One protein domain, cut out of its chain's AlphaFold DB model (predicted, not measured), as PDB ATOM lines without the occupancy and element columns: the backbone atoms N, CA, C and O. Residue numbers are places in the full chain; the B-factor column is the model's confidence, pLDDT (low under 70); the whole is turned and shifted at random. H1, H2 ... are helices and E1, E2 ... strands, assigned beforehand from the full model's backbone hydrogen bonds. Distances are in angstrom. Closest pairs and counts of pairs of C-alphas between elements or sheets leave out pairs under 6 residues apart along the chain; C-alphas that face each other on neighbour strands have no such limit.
ATOM      1  N   GLY A 727     239.545 141.696 249.649       60.47
ATOM      2  CA  GLY A 727     240.577 140.924 248.937       60.47
ATOM      3  C   GLY A 727     240.624 141.207 247.433       60.47
ATOM      4  O   GLY A 727     240.371 140.317 246.622       60.47
ATOM      5  N   VAL A 728     240.881 142.458 247.050       74.19
ATOM      6  CA  VAL A 728     240.873 142.916 245.657       74.19
ATOM      7  C   VAL A 728     242.293 142.972 245.107       74.19
ATOM      8  O   VAL A 728     243.109 143.789 245.524       74.19
ATOM      9  N   GLY A 729     242.544 142.137 244.101       82.56
ATOM     10  CA  GLY A 729     243.844 142.005 243.452       82.56
ATOM     11  C   GLY A 729     244.727 140.941 244.103       82.56
ATOM     12  O   GLY A 729     244.481 140.486 245.217       82.56
ATOM     13  N   THR A 730     245.746 140.490 243.377       89.38
ATOM     14  CA  THR A 730     246.644 139.420 243.838       89.38
ATOM     15  C   THR A 730     248.048 139.635 243.289       89.38
ATOM     16  O   THR A 730     248.213 140.030 242.132       89.38
ATOM     17  N   THR A 731     249.063 139.375 244.115       90.81
ATOM     18  CA  THR A 731     250.476 139.412 243.711       90.81
ATOM     19  C   THR A 731     251.042 138.002 243.737       90.81
ATOM     20  O   THR A 731     251.080 137.376 244.791       90.81
ATOM     21  N   PHE A 732     251.523 137.528 242.594       93.69
ATOM     22  CA  PHE A 732     252.253 136.271 242.458       93.69
ATOM     23  C   PHE A 732     253.731 136.565 242.211       93.69
ATOM     24  O   PHE A 732     254.065 137.550 241.546       93.69
ATOM     25  N   TYR A 733     254.621 135.696 242.682       94.31
ATOM     26  CA  TYR A 733     256.036 135.727 242.323       94.31
ATOM     27  C   TYR A 733     256.551 134.312 242.046       94.31
ATOM     28  O   TYR A 733     255.998 133.333 242.542       94.31
ATOM     29  N   GLN A 734     257.587 134.208 241.217       94.75
ATOM     30  CA  GLN A 734     258.252 132.955 240.881       94.75
ATOM     31  C   GLN A 734     259.740 133.219 240.638       94.75
ATOM     32  O   GLN A 734     260.109 134.007 239.762       94.75
ATOM     33  N   GLU A 735     260.583 132.566 241.431       94.88
ATOM     34  CA  GLU A 735     262.039 132.604 241.312       94.88
ATOM     35  C   GLU A 735     262.539 131.464 240.413       94.88
ATOM     36  O   GLU A 735     261.991 130.361 240.412       94.88
ATOM     37  N   PHE A 736     263.589 131.736 239.642       93.44
ATOM     38  CA  PHE A 736     264.242 130.790 238.748       93.44
ATOM     39  C   PHE A 736     265.759 130.865 238.951       93.44
ATOM     40  O   PHE A 736     266.405 131.835 238.543       93.44
ATOM     41  N   MET A 737     266.343 129.824 239.545       89.12
ATOM     42  CA  MET A 737     267.797 129.662 239.621       89.12
ATOM     43  C   MET A 737     268.303 128.887 238.400       89.12
ATOM     44  O   MET A 737     268.195 127.663 238.337       89.12
ATOM     45  N   THR A 738     268.862 129.610 237.427       88.00
ATOM     46  CA  THR A 738     269.403 129.062 236.166       88.00
ATOM     47  C   THR A 738     270.929 128.877 236.175       88.00
ATOM     48  O   THR A 738     271.550 128.594 235.150       88.00
ATOM     49  N   LEU A 739     271.565 129.025 237.342       83.69
ATOM     50  CA  LEU A 739     273.007 128.886 237.544       83.69
ATOM     51  C   LEU A 739     273.466 127.418 237.407       83.69
ATOM     52  O   LEU A 739     273.485 126.665 238.377       83.69
ATOM     53  N   ASN A 740     273.924 127.047 236.207       79.31
ATOM     54  CA  ASN A 740     274.318 125.683 235.800       79.31
ATOM     55  C   ASN A 740     273.152 124.673 235.683       79.31
ATOM     56  O   ASN A 740     273.386 123.469 235.731       79.31
ATOM     57  N   SER A 741     271.916 125.143 235.500       81.44
ATOM     58  CA  SER A 741     270.731 124.302 235.274       81.44
ATOM     59  C   SER A 741     270.090 124.585 233.907       81.44
ATOM     60  O   SER A 741     270.388 125.586 233.248       81.44
ATOM     61  N   ALA A 742     269.219 123.683 233.443       87.31
ATOM     62  CA  ALA A 742     268.500 123.858 232.184       87.31
ATOM     63  C   ALA A 742     267.522 125.046 232.274       87.31
ATOM     64  O   ALA A 742     266.705 125.125 233.189       87.31
ATOM     65  N   LYS A 743     267.596 125.975 231.313       91.19
ATOM     66  CA  LYS A 743     266.781 127.200 231.309       91.19
ATOM     67  C   LYS A 743     265.343 126.909 230.860       91.19
ATOM     68  O   LYS A 743     265.169 126.490 229.711       91.19
ATOM     69  N   PRO A 744     264.308 127.199 231.673       93.31
ATOM     70  CA  PRO A 744     262.914 127.082 231.244       93.31
ATOM     71  C   PRO A 744     262.606 127.971 230.025       93.31
ATOM     72  O   PRO A 744     263.209 129.043 229.908       93.31
ATOM     73  N   PRO A 745     261.634 127.618 229.159       94.69
ATOM     74  CA  PRO A 745     261.306 128.394 227.955       94.69
ATOM     75  C   PRO A 745     261.016 129.881 228.217       94.69
ATOM     76  O   PRO A 745     261.436 130.742 227.448       94.69
ATOM     77  N   PHE A 746     260.385 130.202 229.352       93.56
ATOM     78  CA  PHE A 746     260.169 131.582 229.803       93.56
ATOM     79  C   PHE A 746     261.482 132.377 229.959       93.56
ATOM     80  O   PHE A 746     261.557 133.529 229.540       93.56
ATOM     81  N   ILE A 747     262.537 131.764 230.503       95.81
ATOM     82  CA  ILE A 747     263.848 132.415 230.653       95.81
ATOM     83  C   ILE A 747     264.527 132.583 229.292       95.81
ATOM     84  O   ILE A 747     265.122 133.625 229.028       95.81
ATOM     85  N   GLN A 748     264.390 131.600 228.399       95.38
ATOM     86  CA  GLN A 748     264.931 131.687 227.040       95.38
ATOM     87  C   GLN A 748     264.313 132.857 226.254       95.38
ATOM     88  O   GLN A 748     265.030 133.561 225.543       95.38
ATOM     89  N   ASP A 749     263.014 133.116 226.433       94.38
ATOM     90  CA  ASP A 749     262.308 134.261 225.847       94.38
ATOM     91  C   ASP A 749     262.718 135.609 226.479       94.38
ATOM     92  O   ASP A 749     262.998 136.573 225.760       94.38
ATOM     93  N   VAL A 750     262.856 135.681 227.808       95.19
ATOM     94  CA  VAL A 750     263.396 136.867 228.506       95.19
ATOM     95  C   VAL A 750     264.800 137.212 227.993       95.19
ATOM     96  O   VAL A 750     265.083 138.369 227.669       95.19
ATOM     97  N   GLU A 751     265.669 136.212 227.838       95.69
ATOM     98  CA  GLU A 751     266.994 136.396 227.247       95.69
ATOM     99  C   GLU A 751     266.940 136.804 225.776       95.69
ATOM    100  O   GLU A 751     267.717 137.666 225.367       95.69
ATOM    101  N   ALA A 752     266.051 136.213 224.973       94.56
ATOM    102  CA  ALA A 752     265.890 136.564 223.565       94.56
ATOM    103  C   ALA A 752     265.456 138.030 223.399       94.56
ATOM    104  O   ALA A 752     265.974 138.729 222.527       94.56
ATOM    105  N   ARG A 753     264.580 138.533 224.278       92.62
ATOM    106  CA  ARG A 753     264.166 139.946 224.302       92.62
ATOM    107  C   ARG A 753     265.291 140.870 224.745       92.62
ATOM    108  O   ARG A 753     265.499 141.889 224.094       92.62
ATOM    109  N   ILE A 754     266.060 140.520 225.779       93.81
ATOM    110  CA  ILE A 754     267.249 141.307 226.160       93.81
ATOM    111  C   ILE A 754     268.258 141.335 225.002       93.81
ATOM    112  O   ILE A 754     268.712 142.412 224.621       93.81
ATOM    113  N   ARG A 755     268.545 140.188 224.374       93.88
ATOM    114  CA  ARG A 755     269.427 140.097 223.199       93.88
ATOM    115  C   ARG A 755     268.934 140.981 222.042       93.88
ATOM    116  O   ARG A 755     269.730 141.751 221.510       93.88
ATOM    117  N   ARG A 756     267.636 140.933 221.709       92.38
ATOM    118  CA  ARG A 756     267.000 141.720 220.628       92.38
ATOM    119  C   ARG A 756     266.985 143.229 220.892       92.38
ATOM    120  O   ARG A 756     267.296 143.989 219.984       92.38
ATOM    121  N   TYR A 757     266.610 143.665 222.095       91.38
ATOM    122  CA  TYR A 757     266.331 145.081 222.385       91.38
ATOM    123  C   TYR A 757     267.484 145.836 223.055       91.38
ATOM    124  O   TYR A 757     267.570 147.053 222.932       91.38
ATOM    125  N   VAL A 758     268.391 145.137 223.743       90.19
ATOM    126  CA  VAL A 758     269.592 145.740 224.357       90.19
ATOM    127  C   VAL A 758     270.829 145.565 223.462       90.19
ATOM    128  O   VAL A 758     271.836 146.240 223.666       90.19
ATOM    129  N   GLY A 759     270.781 144.676 222.461       87.12
ATOM    130  CA  GLY A 759     271.883 144.469 221.513       87.12
ATOM    131  C   GLY A 759     273.155 143.922 222.170       87.12
ATOM    132  O   GLY A 759     274.267 144.299 221.792       87.12
ATOM    133  N   LYS A 760     273.007 143.083 223.206       85.69
ATOM    134  CA  LYS A 760     274.118 142.478 223.960       85.69
ATOM    135  C   LYS A 760     273.872 141.002 224.243       85.69
ATOM    136  O   LYS A 760     272.743 140.584 224.488       85.69
ATOM    137  N   SER A 761     274.957 140.229 224.270       90.56
ATOM    138  CA  SER A 761     274.949 138.863 224.783       90.56
ATOM    139  C   SER A 761     274.563 138.855 226.266       90.56
ATOM    140  O   SER A 761     275.065 139.634 227.090       90.56
ATOM    141  N   TYR A 762     273.616 137.980 226.590       92.50
ATOM    142  CA  TYR A 762     273.018 137.877 227.909       92.50
ATOM    143  C   TYR A 762     272.525 136.448 228.151       92.50
ATOM    144  O   TYR A 762     271.918 135.840 227.267       92.50
ATOM    145  N   SER A 763     272.811 135.938 229.347       92.62
ATOM    146  CA  SER A 763     272.480 134.592 229.804       92.62
ATOM    147  C   SER A 763     272.149 134.671 231.291       92.62
ATOM    148  O   SER A 763     273.054 134.845 232.102       92.62
ATOM    149  N   ALA A 764     270.875 134.563 231.653       94.00
ATOM    150  CA  ALA A 764     270.444 134.662 233.037       94.00
ATOM    151  C   ALA A 764     271.016 133.500 233.864       94.00
ATOM    152  O   ALA A 764     270.897 132.332 233.480       94.00
ATOM    153  N   VAL A 765     271.597 133.822 235.020       93.00
ATOM    154  CA  VAL A 765     271.915 132.848 236.084       93.00
ATOM    155  C   VAL A 765     270.858 132.859 237.191       93.00
ATOM    156  O   VAL A 765     270.774 131.920 237.981       93.00
ATOM    157  N   TRP A 766     270.058 133.925 237.245       93.25
ATOM    158  CA  TRP A 766     268.970 134.117 238.193       93.25
ATOM    159  C   TRP A 766     267.915 135.067 237.614       93.25
ATOM    160  O   TRP A 766     268.259 136.110 237.041       93.25
ATOM    161  N   THR A 767     266.640 134.733 237.807       96.31
ATOM    162  CA  THR A 767     265.493 135.544 237.380       96.31
ATOM    163  C   THR A 767     264.353 135.454 238.396       96.31
ATOM    164  O   THR A 767     264.004 134.369 238.847       96.31
ATOM    165  N   LEU A 768     263.708 136.581 238.690       96.56
ATOM    166  CA  LEU A 768     262.488 136.685 239.488       96.56
ATOM    167  C   LEU A 768     261.375 137.306 238.637       96.56
ATOM    168  O   LEU A 768     261.455 138.469 238.236       96.56
ATOM    169  N   LYS A 769     260.319 136.531 238.380       96.25
ATOM    170  CA  LYS A 769     259.063 136.997 237.782       96.25
ATOM    171  C   LYS A 769     258.118 137.419 238.902       96.25
ATOM    172  O   LYS A 769     257.871 136.640 239.815       96.25
ATOM    173  N   ILE A 770     257.538 138.609 238.804       96.38
ATOM    174  CA  ILE A 770     256.483 139.112 239.690       96.38
ATOM    175  C   ILE A 770     255.285 139.500 238.821       96.38
ATOM    176  O   ILE A 770     255.449 140.018 237.716       96.38
ATOM    177  N   THR A 771     254.070 139.194 239.263       95.31
ATOM    178  CA  THR A 771     252.830 139.387 238.501       95.31
ATOM    179  C   THR A 771     251.741 139.944 239.405       95.31
ATOM    180  O   THR A 771     251.326 139.295 240.361       95.31
ATOM    181  N   TRP A 772     251.251 141.130 239.064       94.25
ATOM    182  CA  TRP A 772     250.145 141.802 239.733       94.25
ATOM    183  C   TRP A 772     248.889 141.648 238.892       94.25
ATOM    184  O   TRP A 772     248.816 142.183 237.788       94.25
ATOM    185  N   VAL A 773     247.908 140.913 239.406       93.38
ATOM    186  CA  VAL A 773     246.612 140.681 238.759       93.38
ATOM    187  C   VAL A 773     245.569 141.558 239.433       93.38
ATOM    188  O   VAL A 773     245.403 141.479 240.649       93.38
ATOM    189  N   LYS A 774     244.845 142.373 238.652       91.56
ATOM    190  CA  LYS A 774     243.773 143.258 239.149       91.56
ATOM    191  C   LYS A 774     244.205 144.106 240.361       91.56
ATOM    192  O   LYS A 774     243.417 144.311 241.280       91.56
ATOM    193  N   ALA A 775     245.431 144.626 240.364       91.31
ATOM    194  CA  ALA A 775     245.924 145.471 241.445       91.31
ATOM    195  C   ALA A 775     245.067 146.750 241.572       91.31
ATOM    196  O   ALA A 775     244.969 147.506 240.591       91.31
ATOM    197  N   PRO A 776     244.453 147.020 242.738       88.56
ATOM    198  CA  PRO A 776     243.762 148.274 243.001       88.56
ATOM    199  C   PRO A 776     244.772 149.417 243.101       88.56
ATOM    200  O   PRO A 776     245.969 149.221 243.330       88.56
ATOM    201  N   ALA A 777     244.289 150.633 242.893       84.81
ATOM    202  CA  ALA A 777     245.143 151.806 242.834       84.81
ATOM    203  C   ALA A 777     245.376 152.405 244.224       84.81
ATOM    204  O   ALA A 777     244.436 152.512 245.009       84.81
ATOM    205  N   TYR A 778     246.592 152.871 244.531       79.62
ATOM    206  CA  TYR A 778     246.853 153.467 245.845       79.62
ATOM    207  C   TYR A 778     245.999 154.738 246.089       79.62
ATOM    208  O   TYR A 778     245.934 155.603 245.202       79.62
ATOM    209  N   PRO A 779     245.388 154.902 247.283       79.19
ATOM    210  CA  PRO A 779     245.235 153.899 248.344       79.19
ATOM    211  C   PRO A 779     244.099 152.910 248.020       79.19
ATOM    212  O   PRO A 779     242.987 153.330 247.702       79.19
ATOM    213  N   ALA A 780     244.379 151.605 248.141       75.94
ATOM    214  CA  ALA A 780     243.568 150.519 247.569       75.94
ATOM    215  C   ALA A 780     242.062 150.592 247.892       75.94
ATOM    216  O   ALA A 780     241.234 150.409 247.005       75.94
ATOM    217  N   TRP A 781     241.716 150.957 249.130       73.50
ATOM    218  CA  TRP A 781     240.338 151.080 249.627       73.50
ATOM    219  C   TRP A 781     239.481 152.166 248.945       73.50
ATOM    220  O   TRP A 781     238.290 152.260 249.223       73.50
ATOM    221  N   ARG A 782     240.054 153.025 248.087       72.06
ATOM    222  CA  ARG A 782     239.303 154.083 247.374       72.06
ATOM    223  C   ARG A 782     238.882 153.718 245.956       72.06
ATOM    224  O   ARG A 782     237.925 154.301 245.457       72.06
ATOM    225  N   ASP A 783     239.611 152.828 245.289       74.19
ATOM    226  CA  ASP A 783     239.341 152.448 243.900       74.19
ATOM    227  C   ASP A 783     239.711 150.983 243.653       74.19
ATOM    228  O   ASP A 783     240.757 150.642 243.097       74.19
ATOM    229  N   VAL A 784     238.788 150.126 244.084       80.69
ATOM    230  CA  VAL A 784     238.724 148.698 243.749       80.69
ATOM    231  C   VAL A 784     238.050 148.443 242.392       80.69
ATOM    232  O   VAL A 784     238.057 147.319 241.895       80.69
ATOM    233  N   THR A 785     237.455 149.474 241.778       82.12
ATOM    234  CA  THR A 785     236.633 149.345 240.562       82.12
ATOM    235  C   THR A 785     237.457 149.388 239.282       82.12
ATOM    236  O   THR A 785     237.141 148.694 238.314       82.12
ATOM    237  N   LYS A 786     238.526 150.191 239.273       88.56
ATOM    238  CA  LYS A 786     239.477 150.299 238.175       88.56
ATOM    239  C   LYS A 786     240.836 149.816 238.642       88.56
ATOM    240  O   LYS A 786     241.538 150.491 239.385       88.56
ATOM    241  N   THR A 787     241.199 148.629 238.172       90.38
ATOM    242  CA  THR A 787     242.417 147.912 238.550       90.38
ATOM    243  C   THR A 787     243.409 147.830 237.385       90.38
ATOM    244  O   THR A 787     243.063 148.126 236.239       90.38
ATOM    245  N   ASN A 788     244.657 147.464 237.686       92.19
ATOM    246  CA  ASN A 788     245.730 147.284 236.706       92.19
ATOM    247  C   ASN A 788     246.264 145.845 236.747       92.19
ATOM    248  O   ASN A 788     246.440 145.294 237.834       92.19
ATOM    249  N   THR A 789     246.608 145.269 235.591       94.44
ATOM    250  CA  THR A 789     247.355 144.000 235.511       94.44
ATOM    251  C   THR A 789     248.687 144.201 234.792       94.44
ATOM    252  O   THR A 789     248.734 144.710 233.671       94.44
ATOM    253  N   TYR A 790     249.784 143.818 235.446       94.38
ATOM    254  CA  TYR A 790     251.147 144.002 234.939       94.38
ATOM    255  C   TYR A 790     252.135 143.012 235.572       94.38
ATOM    256  O   TYR A 790     251.854 142.390 236.595       94.38
ATOM    257  N   GLN A 791     253.306 142.856 234.960       95.38
ATOM    258  CA  GLN A 791     254.402 142.017 235.446       95.38
ATOM    259  C   GLN A 791     255.707 142.809 235.525       95.38
ATOM    260  O   GLN A 791     255.915 143.760 234.770       95.38
ATOM    261  N   ALA A 792     256.609 142.374 236.400       96.06
ATOM    262  CA  ALA A 792     258.015 142.752 236.372       96.06
ATOM    263  C   ALA A 792     258.871 141.482 236.357       96.06
ATOM    264  O   ALA A 792     258.604 140.542 237.103       96.06
ATOM    265  N   VAL A 793     259.900 141.452 235.518       96.94
ATOM    266  CA  VAL A 793     260.870 140.357 235.441       96.94
ATOM    267  C   VAL A 793     262.246 140.939 235.712       96.94
ATOM    268  O   VAL A 793     262.829 141.597 234.852       96.94
ATOM    269  N   LEU A 794     262.734 140.731 236.931       96.00
ATOM    270  CA  LEU A 794     264.074 141.108 237.366       96.00
ATOM    271  C   LEU A 794     265.028 139.956 237.036       96.00
ATOM    272  O   LEU A 794     264.730 138.810 237.353       96.00
ATOM    273  N   THR A 795     266.160 140.221 236.393       95.12
ATOM    274  CA  THR A 795     267.048 139.152 235.913       95.12
ATOM    275  C   THR A 795     268.508 139.591 235.865       95.12
ATOM    276  O   THR A 795     268.808 140.731 235.513       95.12
ATOM    277  N   THR A 796     269.446 138.694 236.186       92.69
ATOM    278  CA  THR A 796     270.893 138.977 236.141       92.69
ATOM    279  C   THR A 796     271.696 137.831 235.514       92.69
ATOM    280  O   THR A 796     271.381 136.657 235.708       92.69
ATOM    281  N   ASP A 797     272.746 138.171 234.757       89.94
ATOM    282  CA  ASP A 797     273.801 137.216 234.354       89.94
ATOM    283  C   ASP A 797     274.912 137.100 235.425       89.94
ATOM    284  O   ASP A 797     275.919 136.418 235.245       89.94
ATOM    285  N   GLY A 798     274.713 137.770 236.566       86.69
ATOM    286  CA  GLY A 798     275.663 137.905 237.662       86.69
ATOM    287  C   GLY A 798     276.523 139.167 237.563       86.69
ATOM    288  O   GLY A 798     277.076 139.579 238.579       86.69
ATOM    289  N   VAL A 799     276.628 139.793 236.384       85.12
ATOM    290  CA  VAL A 799     277.476 140.971 236.102       85.12
ATOM    291  C   VAL A 799     276.682 142.135 235.484       85.12
ATOM    292  O   VAL A 799     277.029 143.296 235.707       85.12
ATOM    293  N   LYS A 800     275.626 141.833 234.723       88.38
ATOM    294  CA  LYS A 800     274.635 142.757 234.160       88.38
ATOM    295  C   LYS A 800     273.247 142.366 234.651       88.38
ATOM    296  O   LYS A 800     272.864 141.194 234.573       88.38
ATOM    297  N   SER A 801     272.473 143.354 235.068       91.00
ATOM    298  CA  SER A 801     271.151 143.162 235.657       91.00
ATOM    299  C   SER A 801     270.124 144.036 234.945       91.00
ATOM    300  O   SER A 801     270.381 145.199 234.626       91.00
ATOM    301  N   TYR A 802     268.952 143.467 234.685       92.88
ATOM    302  CA  TYR A 802     267.874 144.101 233.934       92.88
ATOM    303  C   TYR A 802     266.541 143.910 234.649       92.88
ATOM    304  O   TYR A 802     266.319 142.882 235.289       92.88
ATOM    305  N   VAL A 803     265.631 144.869 234.483       94.19
ATOM    306  CA  VAL A 803     264.205 144.658 234.758       94.19
ATOM    307  C   VAL A 803     263.393 144.916 233.495       94.19
ATOM    308  O   VAL A 803     263.531 145.954 232.843       94.19
ATOM    309  N   LEU A 804     262.550 143.947 233.146       94.62
ATOM    310  CA  LEU A 804     261.516 144.085 232.131       94.62
ATOM    311  C   LEU A 804     260.203 144.379 232.858       94.62
ATOM    312  O   LEU A 804     259.819 143.605 233.731       94.62
ATOM    313  N   ILE A 805     259.506 145.458 232.513       93.62
ATOM    314  CA  ILE A 805     258.163 145.754 233.029       93.62
ATOM    315  C   ILE A 805     257.168 145.601 231.880       93.62
ATOM    316  O   ILE A 805     257.379 146.148 230.797       93.62
ATOM    317  N   LEU A 806     256.112 144.822 232.113       93.62
ATOM    318  CA  LEU A 806     255.148 144.392 231.105       93.62
ATOM    319  C   LEU A 806     253.737 144.771 231.548       93.62
ATOM    320  O   LEU A 806     253.207 144.202 232.499       93.62
ATOM    321  N   TYR A 807     253.120 145.715 230.853       93.69
ATOM    322  CA  TYR A 807     251.743 146.138 231.094       93.69
ATOM    323  C   TYR A 807     250.800 145.379 230.158       93.69
ATOM    324  O   TYR A 807     251.046 145.329 228.952       93.69
ATOM    325  N   GLN A 808     249.737 144.772 230.694       93.62
ATOM    326  CA  GLN A 808     248.764 144.052 229.870       93.62
ATOM    327  C   GLN A 808     247.907 145.051 229.071       93.62
ATOM    328  O   GLN A 808     247.353 145.994 229.637       93.62
ATOM    329  N   ASP A 809     247.775 144.809 227.764       92.50
ATOM    330  CA  ASP A 809     247.010 145.659 226.843       92.50
ATOM    331  C   ASP A 809     245.534 145.786 227.278       92.50
ATOM    332  O   ASP A 809     244.922 144.824 227.761       92.50
ATOM    333  N   GLY A 810     244.984 147.002 227.201       91.88
ATOM    334  CA  GLY A 810     243.636 147.355 227.672       91.88
ATOM    335  C   GLY A 810     243.391 147.182 229.181       91.88
ATOM    336  O   GLY A 810     242.269 147.378 229.659       91.88
ATOM    337  N   SER A 811     244.417 146.801 229.946       91.81
ATOM    338  CA  SER A 811     244.290 146.319 231.327       91.81
ATOM    339  C   SER A 811     245.022 147.197 232.342       91.81
ATOM    340  O   SER A 811     245.138 146.821 233.506       91.81
ATOM    341  N   MET A 812     245.458 148.389 231.931       93.00
ATOM    342  CA  MET A 812     245.857 149.476 232.826       93.00
ATOM    343  C   MET A 812     244.685 150.450 232.973       93.00
ATOM    344  O   MET A 812     244.614 151.455 232.272       93.00
ATOM    345  N   GLN A 813     243.704 150.141 233.827       91.62
ATOM    346  CA  GLN A 813     242.431 150.868 233.840       91.62
ATOM    347  C   GLN A 813     242.279 151.936 234.926       91.62
ATOM    348  O   GLN A 813     241.322 152.706 234.818       91.62
ATOM    349  N   TRP A 814     243.180 152.025 235.918       89.56
ATOM    350  CA  TRP A 814     243.110 152.984 237.044       89.56
ATOM    351  C   TRP A 814     242.558 154.354 236.618       89.56
ATOM    352  O   TRP A 814     243.078 154.963 235.674       89.56
ATOM    353  N   ASP A 815     241.519 154.849 237.301       87.75
ATOM    354  CA  ASP A 815     240.952 156.172 237.012       87.75
ATOM    355  C   ASP A 815     241.951 157.246 237.461       87.75
ATOM    356  O   ASP A 815     242.322 157.282 238.633       87.75
ATOM    357  N   TYR A 816     242.430 158.088 236.545       86.06
ATOM    358  CA  TYR A 816     243.375 159.170 236.850       86.06
ATOM    359  C   TYR A 816     242.678 160.490 237.212       86.06
ATOM    360  O   TYR A 816     243.316 161.376 237.775       86.06
ATOM    361  N   THR A 817     241.388 160.638 236.897       86.44
ATOM    362  CA  THR A 817     240.617 161.874 237.116       86.44
ATOM    363  C   THR A 817     240.244 162.059 238.585       86.44
ATOM    364  O   THR A 817     240.200 163.180 239.082       86.44
ATOM    365  N   ARG A 818     240.055 160.952 239.314       81.88
ATOM    366  CA  ARG A 818     239.699 160.926 240.744       81.88
ATOM    367  C   ARG A 818     240.903 161.013 241.693       81.88
ATOM    368  O   ARG A 818     240.756 160.735 242.884       81.88
ATOM    369  N   ARG A 819     242.108 161.328 241.199       75.50
ATOM    370  CA  ARG A 819     243.348 161.263 241.996       75.50
ATOM    371  C   ARG A 819     243.855 162.648 242.402       75.50
ATOM    372  O   ARG A 819     244.071 163.477 241.526       75.50
ATOM    373  N   PRO A 820     244.125 162.884 243.703       67.69
ATOM    374  CA  PRO A 820     244.667 164.162 244.171       67.69
ATOM    375  C   PRO A 820     246.130 164.364 243.747       67.69
ATOM    376  O   PRO A 820     246.567 165.493 243.562       67.69
ATOM    377  N   ALA A 821     246.878 163.273 243.562       68.00
ATOM    378  CA  ALA A 821     248.214 163.279 242.985       68.00
ATOM    379  C   ALA A 821     248.156 162.660 241.584       68.00
ATOM    380  O   ALA A 821     247.931 161.459 241.435       68.00
ATOM    381  N   THR A 822     248.375 163.484 240.559       70.81
ATOM    382  CA  THR A 822     248.488 163.060 239.151       70.81
ATOM    383  C   THR A 822     249.930 162.710 238.754       70.81
ATOM    384  O   THR A 822     250.185 162.234 237.643       70.81
ATOM    385  N   ASN A 823     250.885 162.916 239.667       75.44
ATOM    386  CA  ASN A 823     252.305 162.624 239.499       75.44
ATOM    387  C   ASN A 823     252.623 161.161 239.841       75.44
ATOM    388  O   ASN A 823     253.199 160.850 240.882       75.44
ATOM    389  N   VAL A 824     252.239 160.270 238.923       81.44
ATOM    390  CA  VAL A 824     252.773 158.904 238.828       81.44
ATOM    391  C   VAL A 824     254.163 158.932 238.201       81.44
ATOM    392  O   VAL A 824     254.360 159.571 237.166       81.44
ATOM    393  N   LEU A 825     255.089 158.193 238.814       87.44
ATOM    394  CA  LEU A 825     256.399 157.856 238.262       87.44
ATOM    395  C   LEU A 825     256.348 156.465 237.617       87.44
ATOM    396  O   LEU A 825     255.765 155.539 238.185       87.44
ATOM    397  N   ILE A 826     256.980 156.315 236.454       87.81
ATOM    398  CA  ILE A 826     257.182 155.035 235.762       87.81
ATOM    399  C   ILE A 826     258.689 154.839 235.642       87.81
ATOM    400  O   ILE A 826     259.357 155.708 235.088       87.81
ATOM    401  N   GLY A 827     259.239 153.733 236.134       89.38
ATOM    402  CA  GLY A 827     260.688 153.545 236.179       89.38
ATOM    403  C   GLY A 827     261.119 152.501 237.198       89.38
ATOM    404  O   GLY A 827     260.286 151.747 237.695       89.38
ATOM    405  N   TYR A 828     262.408 152.506 237.530       88.75
ATOM    406  CA  TYR A 828     262.971 151.780 238.670       88.75
ATOM    407  C   TYR A 828     263.803 152.718 239.550       88.75
ATOM    408  O   TYR A 828     264.307 153.736 239.073       88.75
ATOM    409  N   SER A 829     264.000 152.332 240.810       87.75
ATOM    410  CA  SER A 829     265.028 152.871 241.705       87.75
ATOM    411  C   SER A 829     265.675 151.717 242.467       87.75
ATOM    412  O   SER A 829     264.970 150.824 242.937       87.75
ATOM    413  N   SER A 830     267.000 151.734 242.579       80.62
ATOM    414  CA  SER A 830     267.799 150.732 243.293       80.62
ATOM    415  C   SER A 830     267.952 151.040 244.792       80.62
ATOM    416  O   SER A 830     268.563 150.263 245.519       80.62
ATOM    417  N   GLY A 831     267.402 152.163 245.274       79.50
ATOM    418  CA  GLY A 831     267.454 152.586 246.683       79.50
ATOM    419  C   GLY A 831     268.780 153.222 247.128       79.50
ATOM    420  O   GLY A 831     268.804 153.933 248.125       79.50
ATOM    421  N   ASP A 832     269.853 153.049 246.356       77.31
ATOM    422  CA  ASP A 832     271.184 153.655 246.533       77.31
ATOM    423  C   ASP A 832     271.329 155.037 245.857       77.31
ATOM    424  O   ASP A 832     272.431 155.574 245.742       77.31
ATOM    425  N   GLY A 833     270.220 155.602 245.373       80.38
ATOM    426  CA  GLY A 833     270.192 156.820 244.562       80.38
ATOM    427  C   GLY A 833     270.321 156.587 243.052       80.38
ATOM    428  O   GLY A 833     270.133 157.535 242.291       80.38
ATOM    429  N   PHE A 834     270.568 155.357 242.581       84.06
ATOM    430  CA  PHE A 834     270.503 155.038 241.154       84.06
ATOM    431  C   PHE A 834     269.062 154.714 240.733       84.06
ATOM    432  O   PHE A 834     268.421 153.815 241.278       84.06
ATOM    433  N   TYR A 835     268.533 155.457 239.760       88.06
ATOM    434  CA  TYR A 835     267.166 155.307 239.262       88.06
ATOM    435  C   TYR A 835     267.069 155.688 237.781       88.06
ATOM    436  O   TYR A 835     267.913 156.417 237.257       88.06
ATOM    437  N   GLN A 836     266.007 155.242 237.111       88.31
ATOM    438  CA  GLN A 836     265.662 155.706 235.767       88.31
ATOM    439  C   GLN A 836     264.148 155.847 235.626       88.31
ATOM    440  O   GLN A 836     263.417 154.862 235.731       88.31
ATOM    441  N   ASN A 837     263.690 157.066 235.330       89.44
ATOM    442  CA  ASN A 837     262.295 157.352 235.000       89.44
ATOM    443  C   ASN A 837     262.071 157.271 233.479       89.44
ATOM    444  O   ASN A 837     262.903 157.712 232.690       89.44
ATOM    445  N   ASP A 838     260.930 156.726 233.066       88.56
ATOM    446  CA  ASP A 838     260.475 156.670 231.677       88.56
ATOM    447  C   ASP A 838     259.979 158.040 231.203       88.56
ATOM    448  O   ASP A 838     259.284 158.740 231.945       88.56
ATOM    449  N   ASN A 839     260.238 158.383 229.940       87.94
ATOM    450  CA  ASN A 839     259.786 159.640 229.335       87.94
ATOM    451  C   ASN A 839     258.249 159.803 229.348       87.94
ATOM    452  O   ASN A 839     257.751 160.929 229.321       87.94
ATOM    453  N   LEU A 840     257.473 158.715 229.449       88.25
ATOM    454  CA  LEU A 840     256.019 158.778 229.631       88.25
ATOM    455  C   LEU A 840     255.618 159.466 230.952       88.25
ATOM    456  O   LEU A 840     254.575 160.110 230.990       88.25
ATOM    457  N   THR A 841     256.459 159.426 231.992       88.69
ATOM    458  CA  THR A 841     256.264 160.125 233.285       88.69
ATOM    459  C   THR A 841     256.011 161.632 233.114       88.69
ATOM    460  O   THR A 841     255.228 162.233 233.857       88.69
ATOM    461  N   GLN A 842     256.643 162.237 232.102       88.69
ATOM    462  CA  GLN A 842     256.535 163.665 231.785       88.69
ATOM    463  C   GLN A 842     255.245 164.020 231.023       88.69
ATOM    464  O   GLN A 842     254.908 165.195 230.898       88.69
ATOM    465  N   ARG A 843     254.506 163.033 230.497       89.75
ATOM    466  CA  ARG A 843     253.291 163.271 229.700       89.75
ATOM    467  C   ARG A 843     252.052 163.527 230.577       89.75
ATOM    468  O   ARG A 843     252.056 163.198 231.769       89.75
ATOM    469  N   PRO A 844     250.964 164.090 230.004       90.50
ATOM    470  CA  PRO A 844     249.711 164.317 230.725       90.50
ATOM    471  C   PRO A 844     249.142 163.044 231.380       90.50
ATOM    472  O   PRO A 844     249.413 161.940 230.898       90.50
ATOM    473  N   PRO A 845     248.313 163.162 232.438       88.88
ATOM    474  CA  PRO A 845     247.830 162.017 233.219       88.88
ATOM    475  C   PRO A 845     247.185 160.905 232.380       88.88
ATOM    476  O   PRO A 845     247.512 159.736 232.568       88.88
ATOM    477  N   ALA A 846     246.372 161.259 231.381       89.12
ATOM    478  CA  ALA A 846     245.755 160.297 230.465       89.12
ATOM    479  C   ALA A 846     246.766 159.354 229.778       89.12
ATOM    480  O   ALA A 846     246.439 158.204 229.508       89.12
ATOM    481  N   ALA A 847     247.999 159.815 229.538       90.19
ATOM    482  CA  ALA A 847     249.062 159.014 228.943       90.19
ATOM    483  C   ALA A 847     249.811 158.165 229.989       90.19
ATOM    484  O   ALA A 847     249.964 156.959 229.812       90.19
ATOM    485  N   LYS A 848     250.249 158.758 231.110       89.19
ATOM    486  CA  LYS A 848     251.048 158.037 232.124       89.19
ATOM    487  C   LYS A 848     250.283 157.001 232.947       89.19
ATOM    488  O   LYS A 848     250.893 156.067 233.451       89.19
ATOM    489  N   TYR A 849     248.956 157.091 233.015       90.25
ATOM    490  CA  TYR A 849     248.128 156.017 233.575       90.25
ATOM    491  C   TYR A 849     247.762 154.924 232.549       90.25
ATOM    492  O   TYR A 849     247.061 153.979 232.910       90.25
ATOM    493  N   ARG A 850     248.235 155.020 231.295       92.62
ATOM    494  CA  ARG A 850     248.029 154.036 230.212       92.62
ATOM    495  C   ARG A 850     249.355 153.562 229.581       92.62
ATOM    496  O   ARG A 850     249.540 153.673 228.369       92.62
ATOM    497  N   PRO A 851     250.330 153.065 230.374       91.56
ATOM    498  CA  PRO A 851     251.655 152.681 229.872       91.56
ATOM    499  C   PRO A 851     251.655 151.435 228.972       91.56
ATOM    500  O   PRO A 851     252.664 151.176 228.315       91.56
ATOM    501  N   ASP A 852     250.539 150.706 228.929       93.44
ATOM    502  CA  ASP A 852     250.180 149.659 227.970       93.44
ATOM    503  C   ASP A 852     249.989 150.202 226.545       93.44
ATOM    504  O   ASP A 852     250.429 149.574 225.589       93.44
ATOM    505  N   GLN A 853     249.409 151.394 226.386       92.94
ATOM    506  CA  GLN A 853     249.087 151.970 225.073       92.94
ATOM    507  C   GLN A 853     250.309 152.546 224.334       92.94
ATOM    508  O   GLN A 853     250.272 152.726 223.114       92.94
ATOM    509  N   PHE A 854     251.410 152.810 225.043       89.56
ATOM    510  CA  PHE A 854     252.639 153.375 224.477       89.56
ATOM    511  C   PHE A 854     253.718 152.306 224.280       89.56
ATOM    512  O   PHE A 854     253.859 151.382 225.085       89.56
ATOM    513  N   ARG A 855     254.521 152.465 223.222       86.56
ATOM    514  CA  ARG A 855     255.778 151.721 223.043       86.56
ATOM    515  C   ARG A 855     256.788 152.130 224.119       86.56
ATOM    516  O   ARG A 855     256.775 153.283 224.560       86.56
ATOM    517  N   GLY A 856     257.640 151.203 224.550       77.38
ATOM    518  CA  GLY A 856     258.770 151.540 225.415       77.38
ATOM    519  C   GLY A 856     259.833 152.330 224.648       77.38
ATOM    520  O   GLY A 856     259.945 152.221 223.432       77.38
ATOM    521  N   TYR A 857     260.648 153.123 225.347       69.62
ATOM    522  CA  TYR A 857     261.743 153.860 224.696       69.62
ATOM    523  C   TYR A 857     262.811 152.924 224.087       69.62
ATOM    524  O   TYR A 857     263.453 153.271 223.103       69.62
ATOM    525  N   SER A 858     262.970 151.726 224.658       68.75
ATOM    526  CA  SER A 858     263.907 150.682 224.227       68.75
ATOM    527  C   SER A 858     263.266 149.560 223.387       68.75
ATOM    528  O   SER A 858     263.918 148.549 223.140       68.75
ATOM    529  N   THR A 859     261.998 149.682 222.967       79.06
ATOM    530  CA  THR A 859     261.232 148.576 222.355       79.06
ATOM    531  C   THR A 859     260.290 149.031 221.231       79.06
ATOM    532  O   THR A 859     259.691 150.102 221.271       79.06
ATOM    533  N   ASP A 860     260.099 148.178 220.218       80.31
ATOM    534  CA  ASP A 860     259.039 148.332 219.203       80.31
ATOM    535  C   ASP A 860     257.642 147.954 219.752       80.31
ATOM    536  O   ASP A 860     256.611 148.390 219.226       80.31
ATOM    537  N   LEU A 861     257.607 147.176 220.840       86.19
ATOM    538  CA  LEU A 861     256.404 146.663 221.493       86.19
ATOM    539  C   LEU A 861     255.712 147.700 222.392       86.19
ATOM    540  O   LEU A 861     256.336 148.355 223.230       86.19
ATOM    541  N   ARG A 862     254.380 147.773 222.275       90.06
ATOM    542  CA  ARG A 862     253.508 148.432 223.261       90.06
ATOM    543  C   ARG A 862     253.594 147.716 224.613       90.06
ATOM    544  O   ARG A 862     253.761 146.498 224.651       90.06
ATOM    545  N   GLY A 863     253.506 148.460 225.713       90.31
ATOM    546  CA  GLY A 863     253.424 147.904 227.070       90.31
ATOM    547  C   GLY A 863     254.690 147.236 227.627       90.31
ATOM    548  O   GLY A 863     254.730 146.981 228.826       90.31
ATOM    549  N   LEU A 864     255.739 146.997 226.829       91.94
ATOM    550  CA  LEU A 864     257.016 146.443 227.300       91.94
ATOM    551  C   LEU A 864     258.063 147.543 227.494       91.94
ATOM    552  O   LEU A 864     258.383 148.272 226.556       91.94
ATOM    553  N   ARG A 865     258.672 147.598 228.678       90.88
ATOM    554  CA  ARG A 865     259.834 148.444 228.990       90.88
ATOM    555  C   ARG A 865     260.984 147.585 229.483       90.88
ATOM    556  O   ARG A 865     260.756 146.679 230.276       90.88
ATOM    557  N   ILE A 866     262.204 147.870 229.032       92.38
ATOM    558  CA  ILE A 866     263.414 147.163 229.468       92.38
ATOM    559  C   ILE A 866     264.425 148.192 229.960       92.38
ATOM    560  O   ILE A 866     264.810 149.090 229.207       92.38
ATOM    561  N   TYR A 867     264.858 148.028 231.209       90.81
ATOM    562  CA  TYR A 867     265.820 148.890 231.888       90.81
ATOM    563  C   TYR A 867     267.067 148.100 232.289       90.81
ATOM    564  O   TYR A 867     266.962 146.948 232.713       90.81
ATOM    565  N   LYS A 868     268.241 148.735 232.208       89.75
ATOM    566  CA  LYS A 868     269.498 148.232 232.784       89.75
ATOM    567  C   LYS A 868     269.675 148.821 234.182       89.75
ATOM    568  O   LYS A 868     269.525 150.027 234.342       89.75
ATOM    569  N   LEU A 869     270.008 147.979 235.158       88.69
ATOM    570  CA  LEU A 869     270.022 148.317 236.589       88.69
ATOM    571  C   LEU A 869     271.414 148.614 237.158       88.69
ATOM    572  O   LEU A 869     271.521 149.143 238.259       88.69
ATOM    573  N   ASP A 870     272.484 148.294 236.430       76.94
ATOM    574  CA  ASP A 870     273.859 148.562 236.865       76.94
ATOM    575  C   ASP A 870     274.430 149.805 236.166       76.94
ATOM    576  O   ASP A 870     274.583 149.837 234.942       76.94
ATOM    577  N   SER A 871     274.834 150.806 236.949       67.44
ATOM    578  CA  SER A 871     275.563 151.984 236.455       67.44
ATOM    579  C   SER A 871     277.008 151.664 236.045       67.44
ATOM    580  O   SER A 871     277.581 152.341 235.194       67.44
ATOM    581  N   ARG A 872     277.610 150.618 236.632       70.31
ATOM    582  CA  ARG A 872     278.989 150.174 236.371       70.31
ATOM    583  C   ARG A 872     279.061 148.652 236.301       70.31
ATOM    584  O   ARG A 872     278.489 147.967 237.142       70.31
ATOM    585  N   VAL A 873     279.818 148.130 235.338       71.56
ATOM    586  CA  VAL A 873     280.148 146.699 235.265       71.56
ATOM    587  C   VAL A 873     281.195 146.383 236.336       71.56
ATOM    588  O   VAL A 873     282.243 147.025 236.384       71.56
ATOM    589  N   ARG A 874     280.924 145.404 237.207       74.25
ATOM    590  CA  ARG A 874     281.855 144.923 238.243       74.25
ATOM    591  C   ARG A 874     281.968 143.400 238.191       74.25
ATOM    592  O   ARG A 874     281.003 142.707 237.883       74.25
ATOM    593  N   ALA A 875     283.145 142.869 238.514       81.88
ATOM    594  CA  ALA A 875     283.355 141.429 238.591       81.88
ATOM    595  C   ALA A 875     282.641 140.838 239.820       81.88
ATOM    596  O   ALA A 875     283.012 141.120 240.957       81.88
TER     597      ALA A 875
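What this domain is: This is residues 727 to 875 of the 1037 residues of the protein "Mucin-4 isoform B" of Alligator mississippiensis (UniProt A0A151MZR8). A long, twisted sheet of five antiparallel strands forms a slab, and one helix, H1, crosses one face of it near the end where E1 stops and E2 starts. Beyond the E7 edge of this slab lies a smaller, looser part: the short hairpin of E5 and E6, the two four-residue helices H2 and H3, and loops. The printed part has 149 residues, with seven named strands and three named helices in the order E1 H1 E2 E3 E4 E5 E6 H2 H3 E7; the large sheet has the order E1 - E2 - E3 - E4 - E7, and E5 and E6 make a second, antiparallel sheet. The class is mixed, helices and strands, though under half of the residues, 72 of 149, are in named elements. The whole is compact, with a radius of gyration of the C-alphas of 16.2 A, and its outline is only just elongated, spanning 49 by 32 by 30 A.

Where its parts are: E1, residues 730 to 737, begins with C-alpha 730 at (246.644, 139.420, 243.838) and is 23.7 A long. H1, residues 745 to 758, measures 19.6 A and ends with C-alpha 758 at (269.592, 145.740, 224.357). E2 is residues 766 to 775, 25.9 A; E3 is residues 788 to 796, 26.5 A; E4 is residues 801 to 812, 26.2 A, and bends by 99 degrees at residue 809. The short elements follow: E5, residues 827 to 829; E6, residues 835 to 837; H2, residues 839 to 842; and H3, residues 845 to 848. E7, residues 864 to 868, is 13.8 A long and ends with C-alpha 868 at (269.498, 148.232, 232.784).

How they stand to each other: In the large sheet E1 and E7 are the edge strands. E1 and E2 are antiparallel at 171 degrees, with N 734 and O 769 at 2.8 A. E2, E3 and E4 form a meander, each strand the antiparallel neighbour of the one before. In the hairpin of E2 and E3, N 770 and O 792 are 2.8 A apart. In the hairpin of E3 and E4, N 793 and O 804 are 2.8 A apart; past the bend in E4, N 789 and O 811 are at 3.0 A. E4 and E7 are antiparallel at 162 degrees, with N 805 and O 865 at 2.8 A. H1 is on this sheet at a height of 10.0 A, giving two layers, a helix on one face of a sheet. It lies over E2, E3, E4 and E7, only just for E3 and E7 with 3 of its C-alphas each, and runs across the strands, at 84 degrees to E2 on the local plane. The closest C-alphas of H1 and E7 are those of Ile 754 and Ile 866, 7.7 A apart. In the hairpin of E5 and E6, N 836 and O 828 are at 3.0 A; the closest C-alphas of E6 and E7 are those of Gln 836 and Tyr 867, 7.8 A apart. H2 and H3 touch only at the corner, closest at the C-alphas of Leu 840 and Lys 848, 5.6 A, and neither is on the large sheet. Every O i to N i+4 pair of H1 is within hydrogen-bond range; H2 and H3 are too short for such a pair.

The domain as a whole: The C-alphas of Asn 740 and Arg 818, the two farthest apart, are 49.6 A from each other. The printed part has no cut. The long links are E2 to E3, E4 to E5 and H3 to E7. The mean pLDDT of the printed part is 87.7; residues 727, 820 to 821, 857 to 858 and 871 are under 70.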